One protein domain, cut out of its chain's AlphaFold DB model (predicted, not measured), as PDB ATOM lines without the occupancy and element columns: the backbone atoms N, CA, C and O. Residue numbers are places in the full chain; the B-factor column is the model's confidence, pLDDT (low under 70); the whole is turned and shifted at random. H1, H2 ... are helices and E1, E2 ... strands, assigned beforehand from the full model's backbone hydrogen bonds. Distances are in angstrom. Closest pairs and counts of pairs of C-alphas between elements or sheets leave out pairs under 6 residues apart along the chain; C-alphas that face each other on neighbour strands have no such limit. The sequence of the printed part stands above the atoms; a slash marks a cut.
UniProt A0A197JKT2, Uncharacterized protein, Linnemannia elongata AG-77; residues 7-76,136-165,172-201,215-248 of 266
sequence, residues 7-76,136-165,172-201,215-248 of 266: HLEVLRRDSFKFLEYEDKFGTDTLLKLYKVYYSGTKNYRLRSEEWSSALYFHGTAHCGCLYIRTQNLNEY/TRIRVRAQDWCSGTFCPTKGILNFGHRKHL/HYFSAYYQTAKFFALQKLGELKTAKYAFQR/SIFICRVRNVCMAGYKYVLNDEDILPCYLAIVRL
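This is residues 7 to 76, 136 to 165, 172 to 201 and 215 to 248 of the 266 residues of an uncharacterized protein of Linnemannia elongata AG-77 (UniProt A0A197JKT2). A strongly twisted sheet of six strands forms the core, with H1 over one face, H3 and H4 on the opposite face, and the long helix H5 along its edge strand E3. A small second sheet, E5, E8 and E7, is partly face to face with it, its strands crossed, and H2 only grazes the large sheet. The printed part has 164 residues, with five named helices and nine named strands in the order E1 H1 E2 E3 H2 E4 H3 H4 E5 H5 E6 E7 E8 E9. The sheets run E3 E6 E9 E2 E1 E4 and E5 E8 E7, both all antiparallel; the class is mixed, helices and strands. The whole is compact, with a radius of gyration of the C-alphas of 15.8 A and spans of 47 by 40 by 33 A.

E1, residues 7 to 10, begins at C-alpha 7 (311.556, 257.052, 215.960). H1 is residues 16 to 25, E2 29 to 38, 26.9 A long, and E3 56 to 60. H2 is residues 65 to 76, E4 139 to 141, H3 142 to 145, H4 152 to 159 and E5 172 to 174. H5, residues 178 to 196, is 26.3 A long. E6 is residues 215 to 221, E7 225 to 227 and E8 229 to 232. E9, residues 238 to 247, 24.6 A long, bends by 68 degrees at residue 241 and ends at C-alpha 247 (291.959, 258.472, 204.497).

In the large sheet, these backbone N and O atoms of neighbour strands are within hydrogen-bond range: N 8 and O 140 of E1 and E4, 2.8 A; N 9 and O 35 of E1 and E2, 2.9 A; N 34 and O 243 of E2 and E9, 2.8 A; N 218 and O 242 of E6 and E9, 2.9 A; and N 58 and O 217 of E3 and E6, 2.8 A. H1 lies over E9 and E2 at a height of 8.8 A over the sheet; its closest C-alpha pair with E2 is Glu 22 and Leu 30, 5.5 A. H3 and H4 touch, closest at the C-alphas of Ala 142 and Leu 157, 6.2 A. H5 runs along E3, at 10 degrees on the local plane; the C-alphas of Gly 59 and Ala 181 are 4.2 A apart. The two sheets form a sandwich, two sheets face to face, with strands at 56 degrees. E7 and E8 form a hairpin, with N 229 and O 227 at 2.8 A; N 174 and O 230 of E5 and E8 are 3.4 A apart. In H1, H4 and H5 every O i to N i+4 pair is within hydrogen-bond range; H2 has 6 of 8, and H3 is too short for such a pair.

The C-alphas farthest apart, of Glu 49 and Arg 201, are 50.2 A apart. Residues 77 to 135, 166 to 171 and 202 to 214 are not printed, with C-alpha gaps of 14.1, 11.0 and 23.7 A. The link E2 to E3 is long, with 17 residues. Mean pLDDT of the printed part is 79.1; it is under 70 in 45 residues, among them 63 to 76 and 192 to 201.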
ATOM      1  N   HIS A   7     311.563 257.750 217.243       88.62
ATOM      2  CA  HIS A   7     311.556 257.052 215.960       88.62
ATOM      3  C   HIS A   7     310.158 256.509 215.673       88.62
ATOM      4  O   HIS A   7     309.433 256.097 216.575       88.62
ATOM      5  N   LEU A   8     309.791 256.500 214.402       90.81
ATOM      6  CA  LEU A   8     308.563 255.916 213.895       90.81
ATOM      7  C   LEU A   8     308.944 254.698 213.064       90.81
ATOM      8  O   LEU A   8     309.708 254.818 212.109       90.81
ATOM      9  N   GLU A   9     308.430 253.538 213.441       91.12
ATOM     10  CA  GLU A   9     308.605 252.291 212.696       91.12
ATOM     11  C   GLU A   9     307.300 251.994 211.970       91.12
ATOM     12  O   GLU A   9     306.244 251.938 212.603       91.12
ATOM     13  N   VAL A  10     307.353 251.848 210.649       91.69
ATOM     14  CA  VAL A  10     306.166 251.492 209.864       91.69
ATOM     15  C   VAL A  10     305.779 250.053 210.201       91.69
ATOM     16  O   VAL A  10     306.616 249.155 210.130       91.69
ATOM     17  N   LEU A  11     304.519 249.829 210.567       92.06
ATOM     18  CA  LEU A  11     303.969 248.488 210.720       92.06
ATOM     19  C   LEU A  11     303.491 247.959 209.370       92.06
ATOM     20  O   LEU A  11     302.890 248.692 208.581       92.06
ATOM     21  N   ARG A  12     303.760 246.673 209.128       91.19
ATOM     22  CA  ARG A  12     303.291 245.958 207.939       91.19
ATOM     23  C   ARG A  12     301.765 245.865 207.946       91.19
ATOM     24  O   ARG A  12     301.161 245.782 209.021       91.19
ATOM     25  N   ARG A  13     301.161 245.861 206.755       92.56
ATOM     26  CA  ARG A  13     299.699 245.788 206.588       92.56
ATOM     27  C   ARG A  13     299.107 244.477 207.105       92.56
ATOM     28  O   ARG A  13     298.036 244.491 207.689       92.56
ATOM     29  N   ASP A  14     299.847 243.383 206.972       92.38
ATOM     30  CA  ASP A  14     299.480 242.052 207.466       92.38
ATOM     31  C   ASP A  14     299.744 241.858 208.970       92.38
ATOM     32  O   ASP A  14     299.421 240.817 209.540       92.38
ATOM     33  N   SER A  15     300.328 242.848 209.657       94.88
ATOM     34  CA  SER A  15     300.561 242.730 211.094       94.88
ATOM     35  C   SER A  15     299.244 242.780 211.868       94.88
ATOM     36  O   SER A  15     298.386 243.621 211.604       94.88
ATOM     37  N   PHE A  16     299.124 241.952 212.913       96.75
ATOM     38  CA  PHE A  16     297.937 241.905 213.780       96.75
ATOM     39  C   PHE A  16     297.481 243.295 214.248       96.75
ATOM     40  O   PHE A  16     296.295 243.599 214.261       96.75
ATOM     41  N   LYS A  17     298.430 244.173 214.609       96.31
ATOM     42  CA  LYS A  17     298.110 245.535 215.057       96.31
ATOM     43  C   LYS A  17     297.579 246.424 213.942       96.31
ATOM     44  O   LYS A  17     296.747 247.275 214.231       96.31
ATOM     45  N   PHE A  18     298.053 246.266 212.709       96.38
ATOM     46  CA  PHE A  18     297.521 247.020 211.581       96.38
ATOM     47  C   PHE A  18     296.070 246.622 211.318       96.38
ATOM     48  O   PHE A  18     295.206 247.494 211.359       96.38
ATOM     49  N   LEU A  19     295.807 245.318 211.180       96.69
ATOM     50  CA  LEU A  19     294.466 244.768 210.960       96.69
ATOM     51  C   LEU A  19     293.495 245.142 212.094       96.69
ATOM     52  O   LEU A  19     292.370 245.552 211.833       96.69
ATOM     53  N   GLU A  20     293.948 245.096 213.355       96.19
ATOM     54  CA  GLU A  20     293.146 245.521 214.515       96.19
ATOM     55  C   GLU A  20     292.669 246.978 214.385       96.19
ATOM     56  O   GLU A  20     291.535 247.295 214.741       96.19
ATOM     57  N   TYR A  21     293.532 247.894 213.935       96.75
ATOM     58  CA  TYR A  21     293.145 249.300 213.796       96.75
ATOM     59  C   TYR A  21     292.410 249.598 212.498       96.75
ATOM     60  O   TYR A  21     291.591 250.511 212.493       96.75
ATOM     61  N   GLU A  22     292.687 248.857 211.431       95.62
ATOM     62  CA  GLU A  22     291.932 248.938 210.185       95.62
ATOM     63  C   GLU A  22     290.455 248.615 210.435       95.62
ATOM     64  O   GLU A  22     289.600 249.454 210.158       95.62
ATOM     65  N   ASP A  23     290.172 247.496 211.108       95.62
ATOM     66  CA  ASP A  23     288.818 247.128 211.539       95.62
ATOM     67  C   ASP A  23     288.178 248.223 212.416       95.62
ATOM     68  O   ASP A  23     287.059 248.676 212.171       95.62
ATOM     69  N   LYS A  24     288.930 248.760 213.390       95.06
ATOM     70  CA  LYS A  24     288.445 249.844 214.267       95.06
ATOM     71  C   LYS A  24     288.132 251.150 213.541       95.06
ATOM     72  O   LYS A  24     287.319 251.929 214.049       95.06
ATOM     73  N   PHE A  25     288.795 251.443 212.423       94.50
ATOM     74  CA  PHE A  25     288.541 252.659 211.646       94.50
ATOM     75  C   PHE A  25     287.354 252.519 210.685       94.50
ATOM     76  O   PHE A  25     286.825 253.539 210.220       94.50
ATOM     77  N   GLY A  26     286.849 251.294 210.510       92.06
ATOM     78  CA  GLY A  26     285.601 250.995 209.824       92.06
ATOM     79  C   GLY A  26     285.667 251.372 208.351       92.06
ATOM     80  O   GLY A  26     286.466 250.834 207.597       92.06
ATOM     81  N   THR A  27     284.819 252.312 207.934       91.88
ATOM     82  CA  THR A  27     284.748 252.761 206.535       91.88
ATOM     83  C   THR A  27     285.967 253.565 206.091       91.88
ATOM     84  O   THR A  27     286.194 253.715 204.897       91.88
ATOM     85  N   ASP A  28     286.745 254.123 207.020       92.94
ATOM     86  CA  ASP A  28     287.906 254.923 206.654       92.94
ATOM     87  C   ASP A  28     289.124 254.034 206.399       92.94
ATOM     88  O   ASP A  28     289.444 253.140 207.178       92.94
ATOM     89  N   THR A  29     289.869 254.330 205.336       92.75
ATOM     90  CA  THR A  29     291.016 253.509 204.943       92.75
ATOM     91  C   THR A  29     292.251 253.847 205.777       92.75
ATOM     92  O   THR A  29     292.783 254.966 205.705       92.75
ATOM     93  N   LEU A  30     292.778 252.869 206.517       94.25
ATOM     94  CA  LEU A  30     294.078 252.977 207.177       94.25
ATOM     95  C   LEU A  30     295.202 252.868 206.140       94.25
ATOM     96  O   LEU A  30     295.472 251.806 205.594       94.25
ATOM     97  N   LEU A  31     295.907 253.965 205.862       92.19
ATOM     98  CA  LEU A  31     296.977 253.950 204.859       92.19
ATOM     99  C   LEU A  31     298.302 253.449 205.427       92.19
ATOM    100  O   LEU A  31     299.000 252.657 204.788       92.19
ATOM    101  N   LYS A  32     298.678 253.969 206.598       92.31
ATOM    102  CA  LYS A  32     299.929 253.647 207.290       92.31
ATOM    103  C   LYS A  32     299.699 253.693 208.795       92.31
ATOM    104  O   LYS A  32     299.051 254.611 209.303       92.31
ATOM    105  N   LEU A  33     300.318 252.756 209.500       94.19
ATOM    106  CA  LEU A  33     300.366 252.727 210.951       94.19
ATOM    107  C   LEU A  33     301.827 252.727 211.383       94.19
ATOM    108  O   LEU A  33     302.610 251.886 210.953       94.19
ATOM    109  N   TYR A  34     302.194 253.679 212.227       93.56
ATOM    110  CA  TYR A  34     303.541 253.789 212.764       93.56
ATOM    111  C   TYR A  34     303.523 253.414 214.235       93.56
ATOM    112  O   TYR A  34     302.728 253.961 215.000       93.56
ATOM    113  N   LYS A  35     304.432 252.538 214.650       93.81
ATOM    114  CA  LYS A  35     304.753 252.337 216.059       93.81
ATOM    115  C   LYS A  35     305.734 253.413 216.506       93.81
ATOM    116  O   LYS A  35     306.749 253.659 215.853       93.81
ATOM    117  N   VAL A  36     305.413 254.052 217.621       91.19
ATOM    118  CA  VAL A  36     306.203 255.141 218.184       91.19
ATOM    119  C   VAL A  36     307.233 254.555 219.149       91.19
ATOM    120  O   VAL A  36     306.883 253.912 220.137       91.19
ATOM    121  N   TYR A  37     308.515 254.761 218.856       88.50
ATOM    122  CA  TYR A  37     309.637 254.323 219.680       88.50
ATOM    123  C   TYR A  37     310.332 255.514 220.312       88.50
ATOM    124  O   TYR A  37     310.727 256.458 219.631       88.50
ATOM    125  N   TYR A  38     310.564 255.423 221.612       84.62
ATOM    126  CA  TYR A  38     311.247 256.451 222.375       84.62
ATOM    127  C   TYR A  38     312.669 255.983 222.692       84.62
ATOM    128  O   TYR A  38     312.843 255.078 223.509       84.62
ATOM    129  N   SER A  39     313.689 256.557 222.048       75.44
ATOM    130  CA  SER A  39     315.091 256.265 222.387       75.44
ATOM    131  C   SER A  39     315.581 257.135 223.552       75.44
ATOM    132  O   SER A  39     315.099 258.243 223.769       75.44
ATOM    133  N   GLY A  40     316.529 256.618 224.343       66.50
ATOM    134  CA  GLY A  40     317.138 257.365 225.453       66.50
ATOM    135  C   GLY A  40     316.255 257.514 226.697       66.50
ATOM    136  O   GLY A  40     316.504 258.381 227.533       66.50
ATOM    137  N   THR A  41     315.228 256.678 226.851       57.00
ATOM    138  CA  THR A  41     314.171 256.877 227.848       57.00
ATOM    139  C   THR A  41     314.342 256.141 229.169       57.00
ATOM    140  O   THR A  41     313.360 255.958 229.882       57.00
ATOM    141  N   LYS A  42     315.573 255.788 229.566       57.31
ATOM    142  CA  LYS A  42     315.842 255.080 230.838       57.31
ATOM    143  C   LYS A  42     315.194 255.745 232.076       57.31
ATOM    144  O   LYS A  42     314.952 255.059 233.058       57.31
ATOM    145  N   ASN A  43     314.854 257.038 232.000       53.53
ATOM    146  CA  ASN A  43     314.201 257.810 233.066       53.53
ATOM    147  C   ASN A  43     312.711 258.126 232.845       53.53
ATOM    148  O   ASN A  43     312.091 258.745 233.710       53.53
ATOM    149  N   TYR A  44     312.112 257.754 231.715       59.84
ATOM    150  CA  TYR A  44     310.673 257.939 231.553       59.84
ATOM    151  C   TYR A  44     309.998 256.850 232.374       59.84
ATOM    152  O   TYR A  44     310.377 255.683 232.285       59.84
ATOM    153  N   ARG A  45     309.003 257.226 233.183       61.66
ATOM    154  CA  ARG A  45     308.157 256.293 233.942       61.66
ATOM    155  C   ARG A  45     307.263 255.482 232.991       61.66
ATOM    156  O   ARG A  45     306.045 255.526 233.059       61.66
ATOM    157  N   LEU A  46     307.876 254.746 232.071       67.00
ATOM    158  CA  LEU A  46     307.244 253.793 231.162       67.00
ATOM    159  C   LEU A  46     306.939 252.468 231.870       67.00
ATOM    160  O   LEU A  46     306.542 251.511 231.212       67.00
ATOM    161  N   ARG A  47     307.137 252.391 233.198       66.31
ATOM    162  CA  ARG A  47     306.711 251.244 234.001       66.31
ATOM    163  C   ARG A  47     305.222 251.033 233.743       66.31
ATOM    164  O   ARG A  47     304.418 251.937 233.959       66.31
ATOM    165  N   SER A  48     304.888 249.867 233.202       65.12
ATOM    166  CA  SER A  48     303.588 249.574 232.592       65.12
ATOM    167  C   SER A  48     302.406 249.727 233.545       65.12
ATOM    168  O   SER A  48     301.295 249.940 233.076       65.12
ATOM    169  N   GLU A  49     302.652 249.637 234.851       75.25
ATOM    170  CA  GLU A  49     301.642 249.654 235.915       75.25
ATOM    171  C   GLU A  49     301.005 251.034 236.142       75.25
ATOM    172  O   GLU A  49     299.866 251.109 236.589       75.25
ATOM    173  N   GLU A  50     301.692 252.132 235.800       81.38
ATOM    174  CA  GLU A  50     301.153 253.493 235.983       81.38
ATOM    175  C   GLU A  50     300.256 253.952 234.820       81.38
ATOM    176  O   GLU A  50     299.605 254.994 234.913       81.38
ATOM    177  N   TRP A  51     300.239 253.216 233.705       86.81
ATOM    178  CA  TRP A  51     299.511 253.587 232.490       86.81
ATOM    179  C   TRP A  51     298.191 252.835 232.387       86.81
ATOM    180  O   TRP A  51     298.097 251.663 232.743       86.81
ATOM    181  N   SER A  52     297.174 253.477 231.809       86.81
ATOM    182  CA  SER A  52     295.924 252.792 231.499       86.81
ATOM    183  C   SER A  52     296.166 251.573 230.606       86.81
ATOM    184  O   SER A  52     296.882 251.645 229.602       86.81
ATOM    185  N   SER A  53     295.495 250.466 230.921       87.75
ATOM    186  CA  SER A  53     295.389 249.316 230.015       87.75
ATOM    187  C   SER A  53     294.616 249.679 228.743       87.75
ATOM    188  O   SER A  53     294.951 249.220 227.652       87.75
ATOM    189  N   ALA A  54     293.617 250.556 228.882       90.06
ATOM    190  CA  ALA A  54     292.846 251.103 227.777       90.06
ATOM    191  C   ALA A  54     293.695 252.007 226.872       90.06
ATOM    192  O   ALA A  54     294.578 252.737 227.335       90.06
ATOM    193  N   LEU A  55     293.370 251.982 225.580       92.44
ATOM    194  CA  LEU A  55     293.914 252.883 224.574       92.44
ATOM    195  C   LEU A  55     292.911 253.984 224.254       92.44
ATOM    196  O   LEU A  55     291.700 253.774 224.291       92.44
ATOM    197  N   TYR A  56     293.448 255.146 223.919       92.81
ATOM    198  CA  TYR A  56     292.689 256.341 223.604       92.81
ATOM    199  C   TYR A  56     293.149 256.926 222.285       92.81
ATOM    200  O   TYR A  56     294.320 256.846 221.926       92.81
ATOM    201  N   PHE A  57     292.226 257.555 221.580       93.62
ATOM    202  CA  PHE A  57     292.459 258.188 220.299       93.62
ATOM    203  C   PHE A  57     292.518 259.701 220.477       93.62
ATOM    204  O   PHE A  57     291.679 260.296 221.159       93.62
ATOM    205  N   HIS A  58     293.499 260.316 219.829       91.38
ATOM    206  CA  HIS A  58     293.668 261.757 219.751       91.38
ATOM    207  C   HIS A  58     293.827 262.176 218.294       91.38
ATOM    208  O   HIS A  58     294.832 261.882 217.643       91.38
ATOM    209  N   GLY A  59     292.810 262.859 217.781       89.31
ATOM    210  CA  GLY A  59     292.808 263.373 216.423       89.31
ATOM    211  C   GLY A  59     293.662 264.620 216.305       89.31
ATOM    212  O   GLY A  59     293.553 265.538 217.114       89.31
ATOM    213  N   THR A  60     294.487 264.682 215.267       85.12
ATOM    214  CA  THR A  60     295.280 265.871 214.975       85.12
ATOM    215  C   THR A  60     295.292 266.151 213.482       85.12
ATOM    216  O   THR A  60     295.342 265.241 212.646       85.12
ATOM    217  N   ALA A  61     295.231 267.432 213.135       79.31
ATOM    218  CA  ALA A  61     295.358 267.844 211.755       79.31
ATOM    219  C   ALA A  61     296.828 267.792 211.328       79.31
ATOM    220  O   ALA A  61     297.737 268.173 212.068       79.31
ATOM    221  N   HIS A  62     297.055 267.369 210.093       76.75
ATOM    222  CA  HIS A  62     298.377 267.337 209.498       76.75
ATOM    223  C   HIS A  62     298.519 268.453 208.453       76.75
ATOM    224  O   HIS A  62     297.548 268.857 207.820       76.75
ATOM    225  N   CYS A  63     299.731 268.961 208.210       65.62
ATOM    226  CA  CYS A  63     299.930 270.111 207.317       65.62
ATOM    227  C   CYS A  63     299.853 269.788 205.809       65.62
ATOM    228  O   CYS A  63     300.306 270.599 205.007       65.62
ATOM    229  N   GLY A  64     299.362 268.604 205.430       63.59
ATOM    230  CA  GLY A  64     299.316 268.123 204.042       63.59
ATOM    231  C   GLY A  64     300.598 267.464 203.509       63.59
ATOM    232  O   GLY A  64     300.523 266.759 202.513       63.59
ATOM    233  N   CYS A  65     301.751 267.579 204.191       67.88
ATOM    234  CA  CYS A  65     303.022 266.977 203.724       67.88
ATOM    235  C   CYS A  65     302.982 265.433 203.632       67.88
ATOM    236  O   CYS A  65     303.773 264.829 202.915       67.88
ATOM    237  N   LEU A  66     302.026 264.808 204.333       65.25
ATOM    238  CA  LEU A  66     301.760 263.372 204.294       65.25
ATOM    239  C   LEU A  66     301.437 262.884 202.891       65.25
ATOM    240  O   LEU A  66     301.890 261.812 202.517       65.25
ATOM    241  N   TYR A  67     300.694 263.689 202.133       60.06
ATOM    242  CA  TYR A  67     300.183 263.320 200.826       60.06
ATOM    243  C   TYR A  67     301.302 262.902 199.864       60.06
ATOM    244  O   TYR A  67     301.285 261.804 199.314       60.06
ATOM    245  N   ILE A  68     302.331 263.749 199.778       59.84
ATOM    246  CA  ILE A  68     303.495 263.562 198.907       59.84
ATOM    247  C   ILE A  68     304.285 262.314 199.323       59.84
ATOM    248  O   ILE A  68     304.704 261.525 198.488       59.84
ATOM    249  N   ARG A  69     304.460 262.087 200.629       62.56
ATOM    250  CA  ARG A  69     305.238 260.938 201.114       62.56
ATOM    251  C   ARG A  69     304.507 259.614 200.985       62.56
ATOM    252  O   ARG A  69     305.148 258.605 200.721       62.56
ATOM    253  N   THR A  70     303.193 259.593 201.197       59.94
ATOM    254  CA  THR A  70     302.417 258.357 201.048       59.94
ATOM    255  C   THR A  70     302.325 257.902 199.600       59.94
ATOM    256  O   THR A  70     302.278 256.701 199.381       59.94
ATOM    257  N   GLN A  71     302.335 258.825 198.630       59.50
ATOM    258  CA  GLN A  71     302.393 258.465 197.210       59.50
ATOM    259  C   GLN A  71     303.737 257.829 196.860       59.50
ATOM    260  O   GLN A  71     303.756 256.682 196.432       59.50
ATOM    261  N   ASN A  72     304.846 258.493 197.195       54.75
ATOM    262  CA  ASN A  72     306.182 257.959 196.922       54.75
ATOM    263  C   ASN A  72     306.451 256.618 197.636       54.75
ATOM    264  O   ASN A  72     307.245 255.818 197.171       54.75
ATOM    265  N   LEU A  73     305.819 256.358 198.789       53.41
ATOM    266  CA  LEU A  73     305.961 255.080 199.503       53.41
ATOM    267  C   LEU A  73     305.065 253.962 198.960       53.41
ATOM    268  O   LEU A  73     305.341 252.802 199.250       53.41
ATOM    269  N   ASN A  74     303.978 254.278 198.254       50.69
ATOM    270  CA  ASN A  74     303.203 253.247 197.565       50.69
ATOM    271  C   ASN A  74     303.988 252.720 196.360       50.69
ATOM    272  O   ASN A  74     304.030 251.512 196.184       50.69
ATOM    273  N   GLU A  75     304.716 253.588 195.652       46.38
ATOM    274  CA  GLU A  75     305.637 253.180 194.577       46.38
ATOM    275  C   GLU A  75     306.727 252.211 195.079       46.38
ATOM    276  O   GLU A  75     307.104 251.287 194.371       46.38
ATOM    277  N   TYR A  76     307.196 252.364 196.324       43.91
ATOM    278  CA  TYR A  76     308.151 251.424 196.934       43.91
ATOM    279  C   TYR A  76     307.516 250.112 197.409       43.91
ATOM    280  O   TYR A  76     308.190 249.092 197.417       43.91
ATOM    281  N   THR A 136     314.658 244.573 207.013       72.25
ATOM    282  CA  THR A 136     315.189 245.700 207.767       72.25
ATOM    283  C   THR A 136     314.035 246.587 208.210       72.25
ATOM    284  O   THR A 136     313.317 247.159 207.390       72.25
ATOM    285  N   ARG A 137     313.835 246.718 209.525       80.88
ATOM    286  CA  ARG A 137     312.803 247.600 210.082       80.88
ATOM    287  C   ARG A 137     313.109 249.047 209.705       80.88
ATOM    288  O   ARG A 137     314.068 249.633 210.208       80.88
ATOM    289  N   ILE A 138     312.271 249.637 208.857       84.38
ATOM    290  CA  ILE A 138     312.414 251.031 208.433       84.38
ATOM    291  C   ILE A 138     312.016 251.943 209.595       84.38
ATOM    292  O   ILE A 138     310.856 251.978 210.016       84.38
ATOM    293  N   ARG A 139     312.987 252.701 210.113       86.50
ATOM    294  CA  ARG A 139     312.786 253.685 211.184       86.50
ATOM    295  C   ARG A 139     312.991 255.097 210.663       86.50
ATOM    296  O   ARG A 139     314.066 255.448 210.190       86.50
ATOM    297  N   VAL A 140     311.981 255.938 210.841       87.38
ATOM    298  CA  VAL A 140     312.015 257.360 210.486       87.38
ATOM    299  C   VAL A 140     312.165 258.181 211.762       87.38
ATOM    300  O   VAL A 140     311.390 258.009 212.702       87.38
ATOM    301  N   ARG A 141     313.139 259.094 211.831       86.56
ATOM    302  CA  ARG A 141     313.212 260.043 212.957       86.56
ATOM    303  C   ARG A 141     311.996 260.963 212.910       86.56
ATOM    304  O   ARG A 141     311.678 261.515 211.860       86.56
ATOM    305  N   ALA A 142     311.331 261.184 214.039       83.44
ATOM    306  CA  ALA A 142     310.086 261.951 214.055       83.44
ATOM    307  C   ALA A 142     310.262 263.410 213.589       83.44
ATOM    308  O   ALA A 142     309.385 263.966 212.928       83.44
ATOM    309  N   GLN A 143     311.436 264.001 213.835       81.94
ATOM    310  CA  GLN A 143     311.798 265.327 213.320       81.94
ATOM    311  C   GLN A 143     311.840 265.386 211.783       81.94
ATOM    312  O   GLN A 143     311.494 266.419 211.202       81.94
ATOM    313  N   ASP A 144     312.202 264.264 211.156       85.06
ATOM    314  CA  ASP A 144     312.329 264.096 209.711       85.06
ATOM    315  C   ASP A 144     311.008 263.620 209.095       85.06
ATOM    316  O   ASP A 144     310.880 263.602 207.876       85.06
ATOM    317  N   TRP A 145     310.009 263.244 209.908       83.62
ATOM    318  CA  TRP A 145     308.743 262.657 209.457       83.62
ATOM    319  C   TRP A 145     307.825 263.645 208.725       83.62
ATOM    320  O   TRP A 145     307.128 263.253 207.791       83.62
ATOM    321  N   CYS A 146     307.870 264.933 209.077       83.00
ATOM    322  CA  CYS A 146     307.244 265.978 208.271       83.00
ATOM    323  C   CYS A 146     308.148 267.200 208.107       83.00
ATOM    324  O   CYS A 146     308.776 267.663 209.058       83.00
ATOM    325  N   SER A 147     308.172 267.772 206.904       80.25
ATOM    326  CA  SER A 147     308.904 269.007 206.591       80.25
ATOM    327  C   SER A 147     308.158 270.281 207.008       80.25
ATOM    328  O   SER A 147     308.767 271.342 207.113       80.25
ATOM    329  N   GLY A 148     306.856 270.199 207.298       77.88
ATOM    330  CA  GLY A 148     306.041 271.353 207.674       77.88
ATOM    331  C   GLY A 148     306.449 271.959 209.017       77.88
ATOM    332  O   GLY A 148     306.396 271.291 210.048       77.88
ATOM    333  N   THR A 149     306.800 273.245 209.012       77.00
ATOM    334  CA  THR A 149     307.183 274.019 210.209       77.00
ATOM    335  C   THR A 149     306.046 274.140 211.223       77.00
ATOM    336  O   THR A 149     306.269 273.996 212.419       77.00
ATOM    337  N   PHE A 150     304.816 274.326 210.741       78.75
ATOM    338  CA  PHE A 150     303.609 274.492 211.561       78.75
ATOM    339  C   PHE A 150     302.696 273.260 211.527       78.75
ATOM    340  O   PHE A 150     301.475 273.388 211.528       78.75
ATOM    341  N   CYS A 151     303.260 272.057 211.404       81.25
ATOM    342  CA  CYS A 151     302.466 270.832 211.440       81.25
ATOM    343  C   CYS A 151     302.099 270.470 212.892       81.25
ATOM    344  O   CYS A 151     303.014 270.193 213.671       81.25
ATOM    345  N   PRO A 152     300.801 270.408 213.259       80.50
ATOM    346  CA  PRO A 152     300.386 270.025 214.610       80.50
ATOM    347  C   PRO A 152     300.888 268.633 215.010       80.50
ATOM    348  O   PRO A 152     301.477 268.486 216.077       80.50
ATOM    349  N   THR A 153     300.768 267.638 214.122       83.12
ATOM    350  CA  THR A 153     301.307 266.284 214.337       83.12
ATOM    351  C   THR A 153     302.811 266.303 214.618       83.12
ATOM    352  O   THR A 153     303.260 265.697 215.586       83.12
ATOM    353  N   LYS A 154     303.601 267.048 213.826       84.44
ATOM    354  CA  LYS A 154     305.050 267.212 214.051       84.44
ATOM    355  C   LYS A 154     305.338 267.903 215.383       84.44
ATOM    356  O   LYS A 154     306.273 267.521 216.080       84.44
ATOM    357  N   GLY A 155     304.540 268.911 215.731       81.69
ATOM    358  CA  GLY A 155     304.620 269.598 217.015       81.69
ATOM    359  C   GLY A 155     304.462 268.622 218.178       81.69
ATOM    360  O   GLY A 155     305.324 268.589 219.052       81.69
ATOM    361  N   ILE A 156     303.433 267.770 218.127       82.75
ATOM    362  CA  ILE A 156     303.186 266.722 219.127       82.75
ATOM    363  C   ILE A 156     304.355 265.731 219.178       82.75
ATOM    364  O   ILE A 156     304.871 265.457 220.259       82.75
ATOM    365  N   LEU A 157     304.825 265.239 218.027       83.12
ATOM    366  CA  LEU A 157     305.948 264.298 217.959       83.12
ATOM    367  C   LEU A 157     307.232 264.865 218.585       83.12
ATOM    368  O   LEU A 157     307.890 264.195 219.374       83.12
ATOM    369  N   ASN A 158     307.596 266.101 218.244       80.81
ATOM    370  CA  ASN A 158     308.875 266.678 218.660       80.81
ATOM    371  C   ASN A 158     308.840 267.256 220.072       80.81
ATOM    372  O   ASN A 158     309.861 267.304 220.763       80.81
ATOM    373  N   PHE A 159     307.687 267.768 220.487       78.06
ATOM    374  CA  PHE A 159     307.597 268.630 221.656       78.06
ATOM    375  C   PHE A 159     306.571 268.186 222.692       78.06
ATOM    376  O   PHE A 159     306.465 268.835 223.739       78.06
ATOM    377  N   GLY A 160     305.850 267.103 222.408       76.81
ATOM    378  CA  GLY A 160     304.669 266.719 223.153       76.81
ATOM    379  C   GLY A 160     303.526 267.712 222.953       76.81
ATOM    380  O   GLY A 160     303.565 268.629 222.127       76.81
ATOM    381  N   HIS A 161     302.500 267.529 223.762       69.31
ATOM    382  CA  HIS A 161     301.276 268.314 223.786       69.31
ATOM    383  C   HIS A 161     301.454 269.688 224.479       69.31
ATOM    384  O   HIS A 161     300.685 270.035 225.348       69.31
ATOM    385  N   ARG A 162     302.482 270.488 224.138       62.31
ATOM    386  CA  ARG A 162     302.911 271.671 224.932       62.31
ATOM    387  C   ARG A 162     301.762 272.487 225.577       62.31
ATOM    388  O   ARG A 162     301.076 273.242 224.890       62.31
ATOM    389  N   LYS A 163     301.701 272.473 226.917       53.62
ATOM    390  CA  LYS A 163     300.770 273.222 227.801       53.62
ATOM    391  C   LYS A 163     300.570 274.724 227.533       53.62
ATOM    392  O   LYS A 163     299.569 275.289 227.963       53.62
ATOM    393  N   HIS A 164     301.518 275.409 226.890       47.66
ATOM    394  CA  HIS A 164     301.638 276.875 226.968       47.66
ATOM    395  C   HIS A 164     300.499 277.695 226.333       47.66
ATOM    396  O   HIS A 164     300.498 278.914 226.484       47.66
ATOM    397  N   LEU A 165     299.529 277.075 225.657       46.34
ATOM    398  CA  LEU A 165     298.441 277.785 224.970       46.34
ATOM    399  C   LEU A 165     297.029 277.407 225.433       46.34
ATOM    400  O   LEU A 165     296.059 277.926 224.884       46.34
ATOM    401  N   HIS A 172     293.715 268.747 225.963       69.62
ATOM    402  CA  HIS A 172     293.907 267.730 224.932       69.62
ATOM    403  C   HIS A 172     292.782 266.702 225.032       69.62
ATOM    404  O   HIS A 172     292.623 266.035 226.055       69.62
ATOM    405  N   TYR A 173     291.995 266.593 223.964       74.88
ATOM    406  CA  TYR A 173     290.874 265.665 223.906       74.88
ATOM    407  C   TYR A 173     291.368 264.267 223.548       74.88
ATOM    408  O   TYR A 173     291.980 264.062 222.493       74.88
ATOM    409  N   PHE A 174     291.080 263.317 224.434       84.38
ATOM    410  CA  PHE A 174     291.293 261.891 224.232       84.38
ATOM    411  C   PHE A 174     289.947 261.189 224.341       84.38
ATOM    412  O   PHE A 174     289.163 261.456 225.249       84.38
ATOM    413  N   SER A 175     289.667 260.274 223.423       87.12
ATOM    414  CA  SER A 175     288.438 259.484 223.461       87.12
ATOM    415  C   SER A 175     288.758 258.004 223.384       87.12
ATOM    416  O   SER A 175     289.701 257.604 222.710       87.12
ATOM    417  N   ALA A 176     287.968 257.178 224.066       89.06
ATOM    418  CA  ALA A 176     287.995 255.735 223.829       89.06
ATOM    419  C   ALA A 176     287.416 255.386 222.443       89.06
ATOM    420  O   ALA A 176     287.679 254.310 221.916       89.06
ATOM    421  N   TYR A 177     286.665 256.315 221.842       90.31
ATOM    422  CA  TYR A 177     286.018 256.155 220.551       90.31
ATOM    423  C   TYR A 177     286.786 256.900 219.467       90.31
ATOM    424  O   TYR A 177     286.975 258.120 219.522       90.31
ATOM    425  N   TYR A 178     287.183 256.160 218.438       91.31
ATOM    426  CA  TYR A 178     287.877 256.706 217.279       91.31
ATOM    427  C   TYR A 178     287.065 257.815 216.579       91.31
ATOM    428  O   TYR A 178     287.643 258.831 216.200       91.31
ATOM    429  N   GLN A 179     285.737 257.684 216.490       90.50
ATOM    430  CA  GLN A 179     284.878 258.659 215.803       90.50
ATOM    431  C   GLN A 179     284.985 260.073 216.392       90.50
ATOM    432  O   GLN A 179     285.030 261.059 215.657       90.50
ATOM    433  N   THR A 180     285.120 260.187 217.717       88.94
ATOM    434  CA  THR A 180     285.362 261.475 218.377       88.94
ATOM    435  C   THR A 180     286.703 262.071 217.942       88.94
ATOM    436  O   THR A 180     286.784 263.246 217.595       88.94
ATOM    437  N   ALA A 181     287.767 261.261 217.923       90.44
ATOM    438  CA  ALA A 181     289.086 261.704 217.479       90.44
ATOM    439  C   ALA A 181     289.079 262.112 215.995       90.44
ATOM    440  O   ALA A 181     289.628 263.159 215.651       90.44
ATOM    441  N   LYS A 182     288.407 261.345 215.130       91.62
ATOM    442  CA  LYS A 182     288.185 261.686 213.718       91.62
ATOM    443  C   LYS A 182     287.518 263.052 213.579       91.62
ATOM    444  O   LYS A 182     288.045 263.902 212.863       91.62
ATOM    445  N   PHE A 183     286.418 263.293 214.293       88.44
ATOM    446  CA  PHE A 183     285.715 264.578 214.260       88.44
ATOM    447  C   PHE A 183     286.651 265.752 214.586       88.44
ATOM    448  O   PHE A 183     286.740 266.696 213.803       88.44
ATOM    449  N   PHE A 184     287.431 265.659 215.669       85.19
ATOM    450  CA  PHE A 184     288.403 266.699 216.030       85.19
ATOM    451  C   PHE A 184     289.490 266.896 214.966       85.19
ATOM    452  O   PHE A 184     289.838 268.035 214.640       85.19
ATOM    453  N   ALA A 185     290.020 265.806 214.404       87.44
ATOM    454  CA  ALA A 185     291.025 265.885 213.349       87.44
ATOM    455  C   ALA A 185     290.477 266.608 212.106       87.44
ATOM    456  O   ALA A 185     291.155 267.475 211.549       87.44
ATOM    457  N   LEU A 186     289.240 266.296 211.706       86.12
ATOM    458  CA  LEU A 186     288.571 266.892 210.550       86.12
ATOM    459  C   LEU A 186     288.149 268.344 210.797       86.12
ATOM    460  O   LEU A 186     288.350 269.181 209.919       86.12
ATOM    461  N   GLN A 187     287.639 268.675 211.986       84.88
ATOM    462  CA  GLN A 187     287.309 270.052 212.365       84.88
ATOM    463  C   GLN A 187     288.552 270.944 212.284       84.88
ATOM    464  O   GLN A 187     288.533 271.988 211.630       84.88
ATOM    465  N   LYS A 188     289.672 270.490 212.862       79.25
ATOM    466  CA  LYS A 188     290.953 271.205 212.793       79.25
ATOM    467  C   LYS A 188     291.500 271.284 211.375       79.25
ATOM    468  O   LYS A 188     292.094 272.296 211.008       79.25
ATOM    469  N   LEU A 189     291.288 270.255 210.556       75.88
ATOM    470  CA  LEU A 189     291.634 270.314 209.140       75.88
ATOM    471  C   LEU A 189     290.799 271.381 208.415       75.88
ATOM    472  O   LEU A 189     291.356 272.131 207.619       75.88
ATOM    473  N   GLY A 190     289.504 271.496 208.718       76.94
ATOM    474  CA  GLY A 190     288.621 272.551 208.213       76.94
ATOM    475  C   GLY A 190     289.103 273.957 208.584       76.94
ATOM    476  O   GLY A 190     289.241 274.799 207.699       76.94
ATOM    477  N   GLU A 191     289.454 274.181 209.854       73.75
ATOM    478  CA  GLU A 191     290.054 275.440 210.336       73.75
ATOM    479  C   GLU A 191     291.381 275.763 209.624       73.75
ATOM    480  O   GLU A 191     291.647 276.902 209.240       73.75
ATOM    481  N   LEU A 192     292.234 274.756 209.402       66.88
ATOM    482  CA  LEU A 192     293.484 274.943 208.664       66.88
ATOM    483  C   LEU A 192     293.239 275.246 207.191       66.88
ATOM    484  O   LEU A 192     294.001 276.016 206.607       66.88
ATOM    485  N   LYS A 193     292.211 274.653 206.577       68.12
ATOM    486  CA  LYS A 193     291.833 274.979 205.204       68.12
ATOM    487  C   LYS A 193     291.378 276.429 205.125       68.12
ATOM    488  O   LYS A 193     291.925 277.164 204.314       68.12
ATOM    489  N   THR A 194     290.481 276.889 205.989       61.97
ATOM    490  CA  THR A 194     290.051 278.297 205.962       61.97
ATOM    491  C   THR A 194     291.216 279.264 206.212       61.97
ATOM    492  O   THR A 194     291.315 280.274 205.518       61.97
ATOM    493  N   ALA A 195     292.163 278.920 207.093       56.91
ATOM    494  CA  ALA A 195     293.343 279.745 207.371       56.91
ATOM    495  C   ALA A 195     294.425 279.718 206.263       56.91
ATOM    496  O   ALA A 195     295.002 280.755 205.941       56.91
ATOM    497  N   LYS A 196     294.726 278.555 205.659       51.34
ATOM    498  CA  LYS A 196     295.781 278.403 204.629       51.34
ATOM    499  C   LYS A 196     295.306 278.608 203.193       51.34
ATOM    500  O   LYS A 196     296.135 278.950 202.346       51.34
ATOM    501  N   TYR A 197     294.015 278.443 202.894       47.12
ATOM    502  CA  TYR A 197     293.476 278.749 201.559       47.12
ATOM    503  C   TYR A 197     293.610 280.240 201.208       47.12
ATOM    504  O   TYR A 197     293.596 280.577 200.027       47.12
ATOM    505  N   ALA A 198     293.846 281.112 202.193       46.53
ATOM    506  CA  ALA A 198     294.212 282.507 201.964       46.53
ATOM    507  C   ALA A 198     295.654 282.701 201.434       46.53
ATOM    508  O   ALA A 198     295.935 283.734 200.835       46.53
ATOM    509  N   PHE A 199     296.569 281.733 201.612       44.06
ATOM    510  CA  PHE A 199     298.011 281.944 201.384       44.06
ATOM    511  C   PHE A 199     298.627 281.134 200.223       44.06
ATOM    512  O   PHE A 199     299.580 281.599 199.605       44.06
ATOM    513  N   GLN A 200     298.116 279.942 199.878       46.59
ATOM    514  CA  GLN A 200     298.825 279.003 198.972       46.59
ATOM    515  C   GLN A 200     298.207 278.778 197.578       46.59
ATOM    516  O   GLN A 200     298.655 277.898 196.846       46.59
ATOM    517  N   ARG A 201     297.239 279.593 197.143       45.53
ATOM    518  CA  ARG A 201     296.547 279.400 195.851       45.53
ATOM    519  C   ARG A 201     297.374 279.647 194.581       45.53
ATOM    520  O   ARG A 201     296.817 279.516 193.499       45.53
ATOM    521  N   SER A 215     295.372 262.480 210.683       91.81
ATOM    522  CA  SER A 215     296.243 261.698 211.557       91.81
ATOM    523  C   SER A 215     295.601 261.481 212.917       91.81
ATOM    524  O   SER A 215     295.026 262.406 213.494       91.81
ATOM    525  N   ILE A 216     295.742 260.268 213.439       93.94
ATOM    526  CA  ILE A 216     295.278 259.900 214.774       93.94
ATOM    527  C   ILE A 216     296.453 259.352 215.569       93.94
ATOM    528  O   ILE A 216     297.112 258.400 215.154       93.94
ATOM    529  N   PHE A 217     296.690 259.928 216.740       94.00
ATOM    530  CA  PHE A 217     297.519 259.298 217.751       94.00
ATOM    531  C   PHE A 217     296.692 258.300 218.550       94.00
ATOM    532  O   PHE A 217     295.588 258.611 218.995       94.00
ATOM    533  N   ILE A 218     297.250 257.112 218.752       95.19
ATOM    534  CA  ILE A 218     296.705 256.102 219.651       95.19
ATOM    535  C   ILE A 218     297.602 256.089 220.881       95.19
ATOM    536  O   ILE A 218     298.773 255.714 220.804       95.19
ATOM    537  N   CYS A 219     297.058 256.533 222.005       92.94
ATOM    538  CA  CYS A 219     297.792 256.815 223.224       92.94
ATOM    539  C   CYS A 219     297.352 255.900 224.366       92.94
ATOM    540  O   CYS A 219     296.182 255.537 224.484       92.94
ATOM    541  N   ARG A 220     298.285 255.608 225.268       91.19
ATOM    542  CA  ARG A 220     297.953 255.315 226.664       91.19
ATOM    543  C   ARG A 220     297.961 256.615 227.442       91.19
ATOM    544  O   ARG A 220     298.677 257.549 227.086       91.19
ATOM    545  N   VAL A 221     297.167 256.674 228.494       88.00
ATOM    546  CA  VAL A 221     297.091 257.853 229.353       88.00
ATOM    547  C   VAL A 221     297.087 257.416 230.809       88.00
ATOM    548  O   VAL A 221     296.798 256.263 231.126       88.00
ATOM    549  N   ARG A 222     297.385 258.338 231.710       87.19
ATOM    550  CA  ARG A 222     297.196 258.155 233.152       87.19
ATOM    551  C   ARG A 222     296.593 259.420 233.747       87.19
ATOM    552  O   ARG A 222     296.425 260.403 233.033       87.19
ATOM    553  N   ASN A 223     296.227 259.380 235.028       81.31
ATOM    554  CA  ASN A 223     295.608 260.521 235.721       81.31
ATOM    555  C   ASN A 223     294.419 261.118 234.944       81.31
ATOM    556  O   ASN A 223     294.252 262.335 234.865       81.31
ATOM    557  N   VAL A 224     293.616 260.250 234.321       77.44
ATOM    558  CA  VAL A 224     292.475 260.672 233.509       77.44
ATOM    559  C   VAL A 224     291.435 261.287 234.425       77.44
ATOM    560  O   VAL A 224     290.896 260.601 235.294       77.44
ATOM    561  N   CYS A 225     291.119 262.559 234.215       73.44
ATOM    562  CA  CYS A 225     289.994 263.154 234.910       73.44
ATOM    563  C   CYS A 225     288.704 262.813 234.159       73.44
ATOM    564  O   CYS A 225     288.626 262.974 232.940       73.44
ATOM    565  N   MET A 226     287.707 262.307 234.884       65.88
ATOM    566  CA  MET A 226     286.402 261.945 234.337       65.88
ATOM    567  C   MET A 226     285.390 263.041 234.673       65.88
ATOM    568  O   MET A 226     284.706 262.964 235.686       65.88
ATOM    569  N   ALA A 227     285.289 264.064 233.826       55.75
ATOM    570  CA  ALA A 227     284.178 265.018 233.877       55.75
ATOM    571  C   ALA A 227     283.467 265.014 232.518       55.75
ATOM    572  O   ALA A 227     283.712 265.881 231.683       55.75
ATOM    573  N   GLY A 228     282.686 263.959 232.245       56.59
ATOM    574  CA  GLY A 228     281.979 263.733 230.969       56.59
ATOM    575  C   GLY A 228     282.882 263.370 229.778       56.59
ATOM    576  O   GLY A 228     282.495 262.591 228.915       56.59
ATOM    577  N   TYR A 229     284.127 263.847 229.787       58.66
ATOM    578  CA  TYR A 229     285.175 263.565 228.813       58.66
ATOM    579  C   TYR A 229     286.441 263.102 229.520       58.66
ATOM    580  O   TYR A 229     286.675 263.435 230.683       58.66
ATOM    581  N   LYS A 230     287.286 262.363 228.798       66.56
ATOM    582  CA  LYS A 230     288.615 261.989 229.274       66.56
ATOM    583  C   LYS A 230     289.607 263.040 228.802       66.56
ATOM    584  O   LYS A 230     290.062 263.019 227.661       66.56
ATOM    585  N   TYR A 231     289.913 263.982 229.684       71.50
ATOM    586  CA  TYR A 231     290.987 264.939 229.456       71.50
ATOM    587  C   TYR A 231     292.201 264.561 230.290       71.50
ATOM    588  O   TYR A 231     292.097 264.031 231.401       71.50
ATOM    589  N   VAL A 232     293.363 264.848 229.723       71.19
ATOM    590  CA  VAL A 232     294.639 264.696 230.406       71.19
ATOM    591  C   VAL A 232     295.250 266.082 230.539       71.19
ATOM    592  O   VAL A 232     295.431 266.785 229.546       71.19
ATOM    593  N   LEU A 233     295.509 266.495 231.781       68.88
ATOM    594  CA  LEU A 233     295.983 267.846 232.099       68.88
ATOM    595  C   LEU A 233     297.465 268.049 231.772       68.88
ATOM    596  O   LEU A 233     297.892 269.170 231.489       68.88
ATOM    597  N   ASN A 234     298.261 266.980 231.837       75.00
ATOM    598  CA  ASN A 234     299.701 267.045 231.640       75.00
ATOM    599  C   ASN A 234     300.137 266.208 230.441       75.00
ATOM    600  O   ASN A 234     299.792 265.038 230.335       75.00
ATOM    601  N   ASP A 235     301.008 266.764 229.604       76.31
ATOM    602  CA  ASP A 235     301.636 266.044 228.487       76.31
ATOM    603  C   ASP A 235     302.355 264.771 228.938       76.31
ATOM    604  O   ASP A 235     302.420 263.793 228.203       76.31
ATOM    605  N   GLU A 236     302.906 264.796 230.151       79.06
ATOM    606  CA  GLU A 236     303.633 263.683 230.770       79.06
ATOM    607  C   GLU A 236     302.725 262.508 231.146       79.06
ATOM    608  O   GLU A 236     303.214 261.421 231.448       79.06
ATOM    609  N   ASP A 237     301.412 262.724 231.119       83.44
ATOM    610  CA  ASP A 237     300.392 261.718 231.378       83.44
ATOM    611  C   ASP A 237     299.806 261.151 230.072       83.44
ATOM    612  O   ASP A 237     298.811 260.428 230.101       83.44
ATOM    613  N   ILE A 238     300.424 261.453 228.920       85.88
ATOM    614  CA  ILE A 238     300.042 260.961 227.592       85.88
ATOM    615  C   ILE A 238     301.238 260.238 226.969       85.88
ATOM    616  O   ILE A 238     302.310 260.811 226.784       85.88
ATOM    617  N   LEU A 239     301.030 258.985 226.572       88.25
ATOM    618  CA  LEU A 239     302.025 258.159 225.898       88.25
ATOM    619  C   LEU A 239     301.521 257.728 224.516       88.25
ATOM    620  O   LEU A 239     300.815 256.717 224.410       88.25
ATOM    621  N   PRO A 240     301.877 258.459 223.445       91.00
ATOM    622  CA  PRO A 240     301.646 258.008 222.077       91.00
ATOM    623  C   PRO A 240     302.280 256.634 221.810       91.00
ATOM    624  O   PRO A 240     303.487 256.453 221.850       91.00
ATOM    625  N   CYS A 241     301.462 255.632 221.525       92.69
ATOM    626  CA  CYS A 241     301.935 254.286 221.199       92.69
ATOM    627  C   CYS A 241     302.013 254.090 219.685       92.69
ATOM    628  O   CYS A 241     302.967 253.501 219.173       92.69
ATOM    629  N   TYR A 242     301.015 254.620 218.974       94.88
ATOM    630  CA  TYR A 242     300.937 254.545 217.524       94.88
ATOM    631  C   TYR A 242     300.503 255.877 216.916       94.88
ATOM    632  O   TYR A 242     299.837 256.693 217.557       94.88
ATOM    633  N   LEU A 243     300.865 256.065 215.652       94.31
ATOM    634  CA  LEU A 243     300.387 257.139 214.795       94.31
ATOM    635  C   LEU A 243     299.770 256.512 213.545       94.31
ATOM    636  O   LEU A 243     300.466 255.863 212.767       94.31
ATOM    637  N   ALA A 244     298.470 256.703 213.361       94.69
ATOM    638  CA  ALA A 244     297.723 256.236 212.203       94.69
ATOM    639  C   ALA A 244     297.524 257.375 211.201       94.69
ATOM    640  O   ALA A 244     297.156 258.490 211.584       94.69
ATOM    641  N   ILE A 245     297.752 257.081 209.921       93.06
ATOM    642  CA  ILE A 245     297.403 257.950 208.798       93.06
ATOM    643  C   ILE A 245     296.203 257.351 208.095       93.06
ATOM    644  O   ILE A 245     296.294 256.262 207.529       93.06
ATOM    645  N   VAL A 246     295.096 258.080 208.141       92.75
ATOM    646  CA  VAL A 246     293.786 257.591 207.729       92.75
ATOM    647  C   VAL A 246     293.261 258.462 206.597       92.75
ATOM    648  O   VAL A 246     293.432 259.687 206.605       92.75
ATOM    649  N   ARG A 247     292.660 257.820 205.598       90.94
ATOM    650  CA  ARG A 247     291.959 258.472 204.497       90.94
ATOM    651  C   ARG A 247     290.465 258.373 204.749       90.94
ATOM    652  O   ARG A 247     289.940 257.281 204.934       90.94
ATOM    653  N   LEU A 248     289.801 259.522 204.729       89.69
ATOM    654  CA  LEU A 248     288.348 259.575 204.731       89.69
ATOM    655  C   LEU A 248     287.824 258.938 203.441       89.69
ATOM    656  O   LEU A 248     288.235 259.359 202.355       89.69
TER     657      LEU A 248